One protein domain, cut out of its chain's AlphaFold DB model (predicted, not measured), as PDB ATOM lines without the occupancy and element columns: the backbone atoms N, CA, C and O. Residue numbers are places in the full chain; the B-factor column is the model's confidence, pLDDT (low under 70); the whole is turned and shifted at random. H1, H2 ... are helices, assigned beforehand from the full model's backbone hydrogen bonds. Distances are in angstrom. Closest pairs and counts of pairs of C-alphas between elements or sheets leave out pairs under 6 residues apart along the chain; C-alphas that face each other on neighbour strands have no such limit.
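AT A GLANCE: This is residues 189 to 254 of the 300 residues of an uncharacterized protein of Magnetospira sp. (strain QH-2) (UniProt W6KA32). Two helices side by side, H2 and H4, running opposite ways, make the core of a flat little body; H1 packs steeply on H2, and the short H3 packs on residues 228 to 229 of H4. After H4 the backbone swings out in a wide loop, of which residues 240 to 247 stick out, and the printed part ends with the short H5, which touches no helix. The 66 printed residues include five named helices, H1 to H5 in order, and no named strand; the class is all helix. The whole is compact, with a radius of gyration of the C-alphas of 11.9 A and spans of 35 by 29 by 15 A.

IN THESE COORDINATES: H1, residues 189 to 196, begins at C-alpha 189 (27.928, 4.109, 180.649) and is 10.1 A long. H2, residues 205 to 212, measures 10.5 A. H3 is residues 215 to 218, 5.3 A. H4, residues 228 to 239, is the longest at 16.3 A and begins at C-alpha 228 (38.953, 8.371, 181.900). H5, residues 251 to 254, 4.9 A, ends at C-alpha 254 (47.612, 0.542, 192.667).

HOW THE PARTS SIT: H1 and H2 touch at a steep tilt of 60 degrees, opposite ways; their closest C-alphas, of Ala 192 and Met 211, are 5.6 A apart. H2 and H4 touch at a shallow tilt of 25 degrees, opposite ways, with the closest C-alphas, of Ala 208 and Val 232, 6.0 A apart. H3 touches H4 at residues 228 to 229 alone; the closest C-alphas are those of Tyr 217 and Arg 229, 5.5 A. H5 is apart from H1, H2, H3 and H4. In H1, H2 and H4 every O i to N i+4 pair is within hydrogen-bond range; H3 and H5 are too short for such a pair.

THE WHOLE: The farthest C-alphas, of His 190 and Lys 245, are 35.0 A apart. The printed part has no cut, and the link from H4 to H5 is long, with 11 residues. The mean pLDDT of the printed part is 71.5; residues 189 to 191, 218 to 226 and 241 to 254 are under 70.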
ATOM      1  N   GLY A 189      27.251   3.681 181.876       63.22
ATOM      2  CA  GLY A 189      27.928   4.109 180.649       63.22
ATOM      3  C   GLY A 189      27.340   5.378 180.020       63.22
ATOM      4  O   GLY A 189      28.091   6.284 179.694       63.22
ATOM      5  N   HIS A 190      26.014   5.504 179.915       69.38
ATOM      6  CA  HIS A 190      25.362   6.697 179.345       69.38
ATOM      7  C   HIS A 190      25.583   7.961 180.186       69.38
ATOM      8  O   HIS A 190      25.721   9.065 179.659       69.38
ATOM      9  N   GLU A 191      25.621   7.817 181.508       68.44
ATOM     10  CA  GLU A 191      25.951   8.923 182.409       68.44
ATOM     11  C   GLU A 191      27.421   9.320 182.318       68.44
ATOM     12  O   GLU A 191      27.738  10.507 182.214       68.44
ATOM     13  N   ALA A 192      28.311   8.332 182.275       70.31
ATOM     14  CA  ALA A 192      29.723   8.569 182.047       70.31
ATOM     15  C   ALA A 192      30.003   9.222 180.692       70.31
ATOM     16  O   ALA A 192      30.831  10.125 180.609       70.31
ATOM     17  N   ASP A 193      29.255   8.853 179.652       74.50
ATOM     18  CA  ASP A 193      29.343   9.476 178.335       74.50
ATOM     19  C   ASP A 193      28.965  10.959 178.369       74.50
ATOM     20  O   ASP A 193      29.521  11.749 177.617       74.50
ATOM     21  N   ARG A 194      28.068  11.383 179.263       78.19
ATOM     22  CA  ARG A 194      27.761  12.811 179.447       78.19
ATOM     23  C   ARG A 194      28.848  13.533 180.234       78.19
ATOM     24  O   ARG A 194      29.192  14.667 179.908       78.19
ATOM     25  N   ILE A 195      29.382  12.887 181.267       82.81
ATOM     26  CA  ILE A 195      30.399  13.467 182.149       82.81
ATOM     27  C   ILE A 195      31.736  13.607 181.413       82.81
ATOM     28  O   ILE A 195      32.378  14.656 181.504       82.81
ATOM     29  N   LYS A 196      32.123  12.608 180.610       77.25
ATOM     30  CA  LYS A 196      33.402  12.600 179.890       77.25
ATOM     31  C   LYS A 196      33.552  13.783 178.938       77.25
ATOM     32  O   LYS A 196      34.660  14.257 178.758       77.25
ATOM     33  N   PHE A 197      32.498  14.353 178.364       79.06
ATOM     34  CA  PHE A 197      32.674  15.523 177.486       79.06
ATOM     35  C   PHE A 197      32.763  16.865 178.232       79.06
ATOM     36  O   PHE A 197      33.105  17.878 177.625       79.06
ATOM     37  N   ARG A 198      32.510  16.895 179.547       82.88
ATOM     38  CA  ARG A 198      32.634  18.108 180.374       82.88
ATOM     39  C   ARG A 198      34.076  18.319 180.823       82.88
ATOM     40  O   ARG A 198      34.800  17.346 181.022       82.88
ATOM     41  N   ARG A 199      34.496  19.569 181.037       84.88
ATOM     42  CA  ARG A 199      35.813  19.859 181.631       84.88
ATOM     43  C   ARG A 199      35.894  19.242 183.026       84.88
ATOM     44  O   ARG A 199      34.917  19.279 183.765       84.88
ATOM     45  N   THR A 200      37.057  18.695 183.376       84.50
ATOM     46  CA  THR A 200      37.284  18.071 184.688       84.50
ATOM     47  C   THR A 200      37.078  19.066 185.827       84.50
ATOM     48  O   THR A 200      36.500  18.692 186.831       84.50
ATOM     49  N   SER A 201      37.409  20.350 185.648       84.38
ATOM     50  CA  SER A 201      37.129  21.421 186.626       84.38
ATOM     51  C   SER A 201      35.664  21.528 187.059       84.38
ATOM     52  O   SER A 201      35.384  22.027 188.143       84.38
ATOM     53  N   ASP A 202      34.736  21.079 186.215       86.81
ATOM     54  CA  ASP A 202      33.299  21.233 186.434       86.81
ATOM     55  C   ASP A 202      32.678  19.960 187.028       86.81
ATOM     56  O   ASP A 202      31.462  19.888 187.235       86.81
ATOM     57  N   TRP A 203      33.484  18.918 187.237       89.38
ATOM     58  CA  TRP A 203      33.021  17.655 187.793       89.38
ATOM     59  C   TRP A 203      32.772  17.799 189.292       89.38
ATOM     60  O   TRP A 203      33.588  18.340 190.038       89.38
ATOM     61  N   SER A 204      31.641  17.263 189.740       88.00
ATOM     62  CA  SER A 204      31.377  17.040 191.160       88.00
ATOM     63  C   SER A 204      32.049  15.752 191.654       88.00
ATOM     64  O   SER A 204      32.403  14.879 190.860       88.00
ATOM     65  N   SER A 205      32.141  15.567 192.975       82.19
ATOM     66  CA  SER A 205      32.600  14.295 193.563       82.19
ATOM     67  C   SER A 205      31.745  13.104 193.117       82.19
ATOM     68  O   SER A 205      32.254  12.001 192.927       82.19
ATOM     69  N   THR A 206      30.450  13.333 192.889       84.25
ATOM     70  CA  THR A 206      29.527  12.332 192.345       84.25
ATOM     71  C   THR A 206      29.855  11.992 190.892       84.25
ATOM     72  O   THR A 206      29.813  10.821 190.520       84.25
ATOM     73  N   ASP A 207      30.214  12.985 190.074       84.50
ATOM     74  CA  ASP A 207      30.625  12.766 188.683       84.50
ATOM     75  C   ASP A 207      31.918  11.941 188.618       84.50
ATOM     76  O   ASP A 207      31.989  10.959 187.879       84.50
ATOM     77  N   ALA A 208      32.906  12.274 189.455       83.50
ATOM     78  CA  ALA A 208      34.150  11.515 189.563       83.50
ATOM     79  C   ALA A 208      33.897  10.058 189.990       83.50
ATOM     80  O   ALA A 208      34.418   9.135 189.365       83.50
ATOM     81  N   LEU A 209      33.028   9.831 190.983       81.62
ATOM     82  CA  LEU A 209      32.648   8.486 191.423       81.62
ATOM     83  C   LEU A 209      31.933   7.690 190.320       81.62
ATOM     84  O   LEU A 209      32.180   6.494 190.160       81.62
ATOM     85  N   LYS A 210      31.058   8.329 189.534       81.69
ATOM     86  CA  LYS A 210      30.409   7.685 188.381       81.69
ATOM     87  C   LYS A 210      31.436   7.271 187.331       81.69
ATOM     88  O   LYS A 210      31.380   6.134 186.872       81.69
ATOM     89  N   MET A 211      32.406   8.135 187.023       82.44
ATOM     90  CA  MET A 211      33.506   7.823 186.102       82.44
ATOM     91  C   MET A 211      34.391   6.685 186.619       82.44
ATOM     92  O   MET A 211      34.729   5.791 185.845       82.44
ATOM     93  N   MET A 212      34.692   6.652 187.922       80.31
ATOM     94  CA  MET A 212      35.412   5.542 188.559       80.31
ATOM     95  C   MET A 212      34.660   4.213 188.451       80.31
ATOM     96  O   MET A 212      35.284   3.170 188.345       80.31
ATOM     97  N   ASN A 213      33.325   4.235 188.420       76.19
ATOM     98  CA  ASN A 213      32.499   3.034 188.276       76.19
ATOM     99  C   ASN A 213      32.278   2.579 186.826       76.19
ATOM    100  O   ASN A 213      31.554   1.614 186.571       76.19
ATOM    101  N   THR A 214      32.898   3.252 185.858       74.56
ATOM    102  CA  THR A 214      32.797   2.854 184.453       74.56
ATOM    103  C   THR A 214      33.683   1.667 184.132       74.56
ATOM    104  O   THR A 214      34.745   1.451 184.718       74.56
ATOM    105  N   ARG A 215      33.281   0.928 183.096       70.44
ATOM    106  CA  ARG A 215      34.121  -0.122 182.524       70.44
ATOM    107  C   ARG A 215      35.471   0.426 182.045       70.44
ATOM    108  O   ARG A 215      36.470  -0.250 182.252       70.44
ATOM    109  N   SER A 216      35.496   1.631 181.469       70.31
ATOM    110  CA  SER A 216      36.713   2.291 180.974       70.31
ATOM    111  C   SER A 216      37.725   2.567 182.094       70.31
ATOM    112  O   SER A 216      38.924   2.425 181.883       70.31
ATOM    113  N   TYR A 217      37.262   2.862 183.316       72.88
ATOM    114  CA  TYR A 217      38.141   3.057 184.472       72.88
ATOM    115  C   TYR A 217      38.761   1.741 184.986       72.88
ATOM    116  O   TYR A 217      39.969   1.672 185.250       72.88
ATOM    117  N   PHE A 218      37.952   0.679 185.079       67.06
ATOM    118  CA  PHE A 218      38.336  -0.623 185.646       67.06
ATOM    119  C   PHE A 218      38.938  -1.626 184.655       67.06
ATOM    120  O   PHE A 218      39.215  -2.760 185.050       67.06
ATOM    121  N   GLN A 219      39.147  -1.269 183.385       62.91
ATOM    122  CA  GLN A 219      39.686  -2.199 182.391       62.91
ATOM    123  C   GLN A 219      41.181  -2.474 182.648       62.91
ATOM    124  O   GLN A 219      42.074  -1.936 182.000       62.91
ATOM    125  N   GLY A 220      41.463  -3.311 183.648       48.78
ATOM    126  CA  GLY A 220      42.792  -3.813 183.963       48.78
ATOM    127  C   GLY A 220      43.344  -4.600 182.780       48.78
ATOM    128  O   GLY A 220      42.899  -5.713 182.513       48.78
ATOM    129  N   GLY A 221      44.290  -4.002 182.056       50.62
ATOM    130  CA  GLY A 221      45.060  -4.664 181.000       50.62
ATOM    131  C   GLY A 221      44.824  -4.170 179.570       50.62
ATOM    132  O   GLY A 221      45.525  -4.629 178.675       50.62
ATOM    133  N   PHE A 222      43.907  -3.227 179.335       52.56
ATOM    134  CA  PHE A 222      43.771  -2.557 178.036       52.56
ATOM    135  C   PHE A 222      44.039  -1.056 178.196       52.56
ATOM    136  O   PHE A 222      43.732  -0.513 179.257       52.56
ATOM    137  N   PRO A 223      44.633  -0.382 177.191       54.44
ATOM    138  CA  PRO A 223      44.793   1.065 177.239       54.44
ATOM    139  C   PRO A 223      43.413   1.700 177.408       54.44
ATOM    140  O   PRO A 223      42.471   1.336 176.704       54.44
ATOM    141  N   ASP A 224      43.305   2.611 178.371       65.00
ATOM    142  CA  ASP A 224      42.108   3.408 178.610       65.00
ATOM    143  C   ASP A 224      41.812   4.225 177.349       65.00
ATOM    144  O   ASP A 224      42.403   5.279 177.117       65.00
ATOM    145  N   SER A 225      40.940   3.697 176.488       57.72
ATOM    146  CA  SER A 225      40.698   4.251 175.153       57.72
ATOM    147  C   SER A 225      40.100   5.656 175.190       57.72
ATOM    148  O   SER A 225      40.066   6.329 174.164       57.72
ATOM    149  N   GLU A 226      39.606   6.088 176.352       65.69
ATOM    150  CA  GLU A 226      38.932   7.368 176.544       65.69
ATOM    151  C   GLU A 226      39.650   8.288 177.551       65.69
ATOM    152  O   GLU A 226      39.165   9.392 177.812       65.69
ATOM    153  N   GLY A 227      40.797   7.869 178.105       76.62
ATOM    154  CA  GLY A 227      41.579   8.644 179.081       76.62
ATOM    155  C   GLY A 227      40.819   8.968 180.374       76.62
ATOM    156  O   GLY A 227      41.098   9.964 181.043       76.62
ATOM    157  N   VAL A 228      39.811   8.167 180.725       78.25
ATOM    158  CA  VAL A 228      38.953   8.371 181.900       78.25
ATOM    159  C   VAL A 228      39.758   8.374 183.198       78.25
ATOM    160  O   VAL A 228      39.522   9.213 184.066       78.25
ATOM    161  N   ARG A 229      40.717   7.460 183.340       77.88
ATOM    162  CA  ARG A 229      41.566   7.320 184.522       77.88
ATOM    163  C   ARG A 229      42.426   8.555 184.732       77.88
ATOM    164  O   ARG A 229      42.442   9.083 185.840       77.88
ATOM    165  N   GLU A 230      43.089   9.030 183.682       80.88
ATOM    166  CA  GLU A 230      43.916  10.243 183.737       80.88
ATOM    167  C   GLU A 230      43.076  11.443 184.170       80.88
ATOM    168  O   GLU A 230      43.457  12.190 185.063       80.88
ATOM    169  N   ARG A 231      41.856  11.555 183.648       84.94
ATOM    170  CA  ARG A 231      40.956  12.664 183.974       84.94
ATOM    171  C   ARG A 231      40.386  12.616 185.384       84.94
ATOM    172  O   ARG A 231      40.202  13.667 185.991       84.94
ATOM    173  N   VAL A 232      40.117  11.424 185.917       85.12
ATOM    174  CA  VAL A 232      39.760  11.246 187.334       85.12
ATOM    175  C   VAL A 232      40.939  11.632 188.232       85.12
ATOM    176  O   VAL A 232      40.738  12.295 189.249       85.12
ATOM    177  N   VAL A 233      42.166  11.264 187.851       82.38
ATOM    178  CA  VAL A 233      43.385  11.644 188.584       82.38
ATOM    179  C   VAL A 233      43.595  13.158 188.544       82.38
ATOM    180  O   VAL A 233      43.822  13.758 189.593       82.38
ATOM    181  N   ASP A 234      43.456  13.790 187.380       84.06
ATOM    182  CA  ASP A 234      43.552  15.245 187.227       84.06
ATOM    183  C   ASP A 234      42.494  15.971 188.056       84.06
ATOM    184  O   ASP A 234      42.797  16.960 188.726       84.06
ATOM    185  N   TRP A 235      41.257  15.462 188.060       88.75
ATOM    186  CA  TRP A 235      40.194  15.995 188.906       88.75
ATOM    187  C   TRP A 235      40.562  15.920 190.387       88.75
ATOM    188  O   TRP A 235      40.391  16.901 191.112       88.75
ATOM    189  N   PHE A 236      41.110  14.792 190.846       84.38
ATOM    190  CA  PHE A 236      41.498  14.651 192.244       84.38
ATOM    191  C   PHE A 236      42.675  15.563 192.600       84.38
ATOM    192  O   PHE A 236      42.616  16.238 193.623       84.38
ATOM    193  N   LYS A 237      43.701  15.657 191.741       83.62
ATOM    194  CA  LYS A 237      44.836  16.583 191.918       83.62
ATOM    195  C   LYS A 237      44.373  18.041 192.003       83.62
ATOM    196  O   LYS A 237      44.900  18.803 192.807       83.62
ATOM    197  N   ALA A 238      43.376  18.425 191.205       83.19
ATOM    198  CA  ALA A 238      42.792  19.764 191.240       83.19
ATOM    199  C   ALA A 238      41.919  20.006 192.485       83.19
ATOM    200  O   ALA A 238      41.926  21.106 193.033       83.19
ATOM    201  N   THR A 239      41.174  18.993 192.933       82.06
ATOM    202  CA  THR A 239      40.231  19.098 194.062       82.06
ATOM    203  C   THR A 239      40.938  19.009 195.418       82.06
ATOM    204  O   THR A 239      40.523  19.652 196.379       82.06
ATOM    205  N   PHE A 240      42.029  18.247 195.490       80.06
ATOM    206  CA  PHE A 240      42.804  17.990 196.703       80.06
ATOM    207  C   PHE A 240      44.290  18.303 196.462       80.06
ATOM    208  O   PHE A 240      45.114  17.392 196.397       80.06
ATOM    209  N   PRO A 241      44.665  19.591 196.343       68.12
ATOM    210  CA  PRO A 241      46.033  19.997 196.004       68.12
ATOM    211  C   PRO A 241      47.072  19.631 197.079       68.12
ATOM    212  O   PRO A 241      48.266  19.592 196.794       68.12
ATOM    213  N   GLU A 242      46.634  19.329 198.304       64.50
ATOM    214  CA  GLU A 242      47.488  18.903 199.421       64.50
ATOM    215  C   GLU A 242      47.796  17.396 199.423       64.50
ATOM    216  O   GLU A 242      48.300  16.873 200.418       64.50
ATOM    217  N   THR A 243      47.494  16.669 198.338       59.12
ATOM    218  CA  THR A 243      47.728  15.219 198.285       59.12
ATOM    219  C   THR A 243      49.161  14.854 198.690       59.12
ATOM    220  O   THR A 243      50.113  15.376 198.098       59.12
ATOM    221  N   PRO A 244      49.340  13.971 199.694       51.12
ATOM    222  CA  PRO A 244      50.649  13.660 200.246       51.12
ATOM    223  C   PRO A 244      51.625  13.179 199.175       51.12
ATOM    224  O   PRO A 244      51.297  12.362 198.313       51.12
ATOM    225  N   LYS A 245      52.864  13.661 199.261       49.94
ATOM    226  CA  LYS A 245      53.986  13.198 198.439       49.94
ATOM    227  C   LYS A 245      54.094  11.668 198.574       49.94
ATOM    228  O   LYS A 245      54.299  11.177 199.679       49.94
ATOM    229  N   GLY A 246      53.923  10.931 197.474       54.16
ATOM    230  CA  GLY A 246      53.870   9.457 197.465       54.16
ATOM    231  C   GLY A 246      52.490   8.860 197.168       54.16
ATOM    232  O   GLY A 246      52.342   7.643 197.161       54.16
ATOM    233  N   TRP A 247      51.479   9.688 196.886       57.69
ATOM    234  CA  TRP A 247      50.151   9.190 196.537       57.69
ATOM    235  C   TRP A 247      50.138   8.363 195.238       57.69
ATOM    236  O   TRP A 247      49.469   7.339 195.207       57.69
ATOM    237  N   GLU A 248      50.962   8.700 194.236       55.06
ATOM    238  CA  GLU A 248      51.107   7.906 192.996       55.06
ATOM    239  C   GLU A 248      51.649   6.479 193.238       55.06
ATOM    240  O   GLU A 248      51.358   5.573 192.459       55.06
ATOM    241  N   ASP A 249      52.353   6.259 194.358       53.00
ATOM    242  CA  ASP A 249      52.864   4.951 194.801       53.00
ATOM    243  C   ASP A 249      51.970   4.270 195.852       53.00
ATOM    244  O   ASP A 249      52.257   3.152 196.289       53.00
ATOM    245  N   SER A 250      50.889   4.927 196.278       51.91
ATOM    246  CA  SER A 250      50.017   4.420 197.333       51.91
ATOM    247  C   SER A 250      49.157   3.245 196.856       51.91
ATOM    248  O   SER A 250      48.786   3.138 195.683       51.91
ATOM    249  N   GLU A 251      48.784   2.369 197.791       48.09
ATOM    250  CA  GLU A 251      47.855   1.252 197.557       48.09
ATOM    251  C   GLU A 251      46.516   1.719 196.956       48.09
ATOM    252  O   GLU A 251      45.899   1.002 196.171       48.09
ATOM    253  N   TRP A 252      46.124   2.971 197.219       45.09
ATOM    254  CA  TRP A 252      44.960   3.616 196.610       45.09
ATOM    255  C   TRP A 252      45.094   3.800 195.088       45.09
ATOM    256  O   TRP A 252      44.106   3.644 194.372       45.09
ATOM    257  N   SER A 253      46.297   4.088 194.578       48.31
ATOM    258  CA  SER A 253      46.585   4.239 193.140       48.31
ATOM    259  C   SER A 253      46.872   2.909 192.441       48.31
ATOM    260  O   SER A 253      46.590   2.770 191.250       48.31
ATOM    261  N   ARG A 254      47.385   1.911 193.177       48.28
ATOM    262  CA  ARG A 254      47.612   0.542 192.667       48.28
ATOM    263  C   ARG A 254      46.342  -0.287 192.510       48.28
ATOM    264  O   ARG A 254      46.371  -1.328 191.861       48.28
TER     265      ARG A 254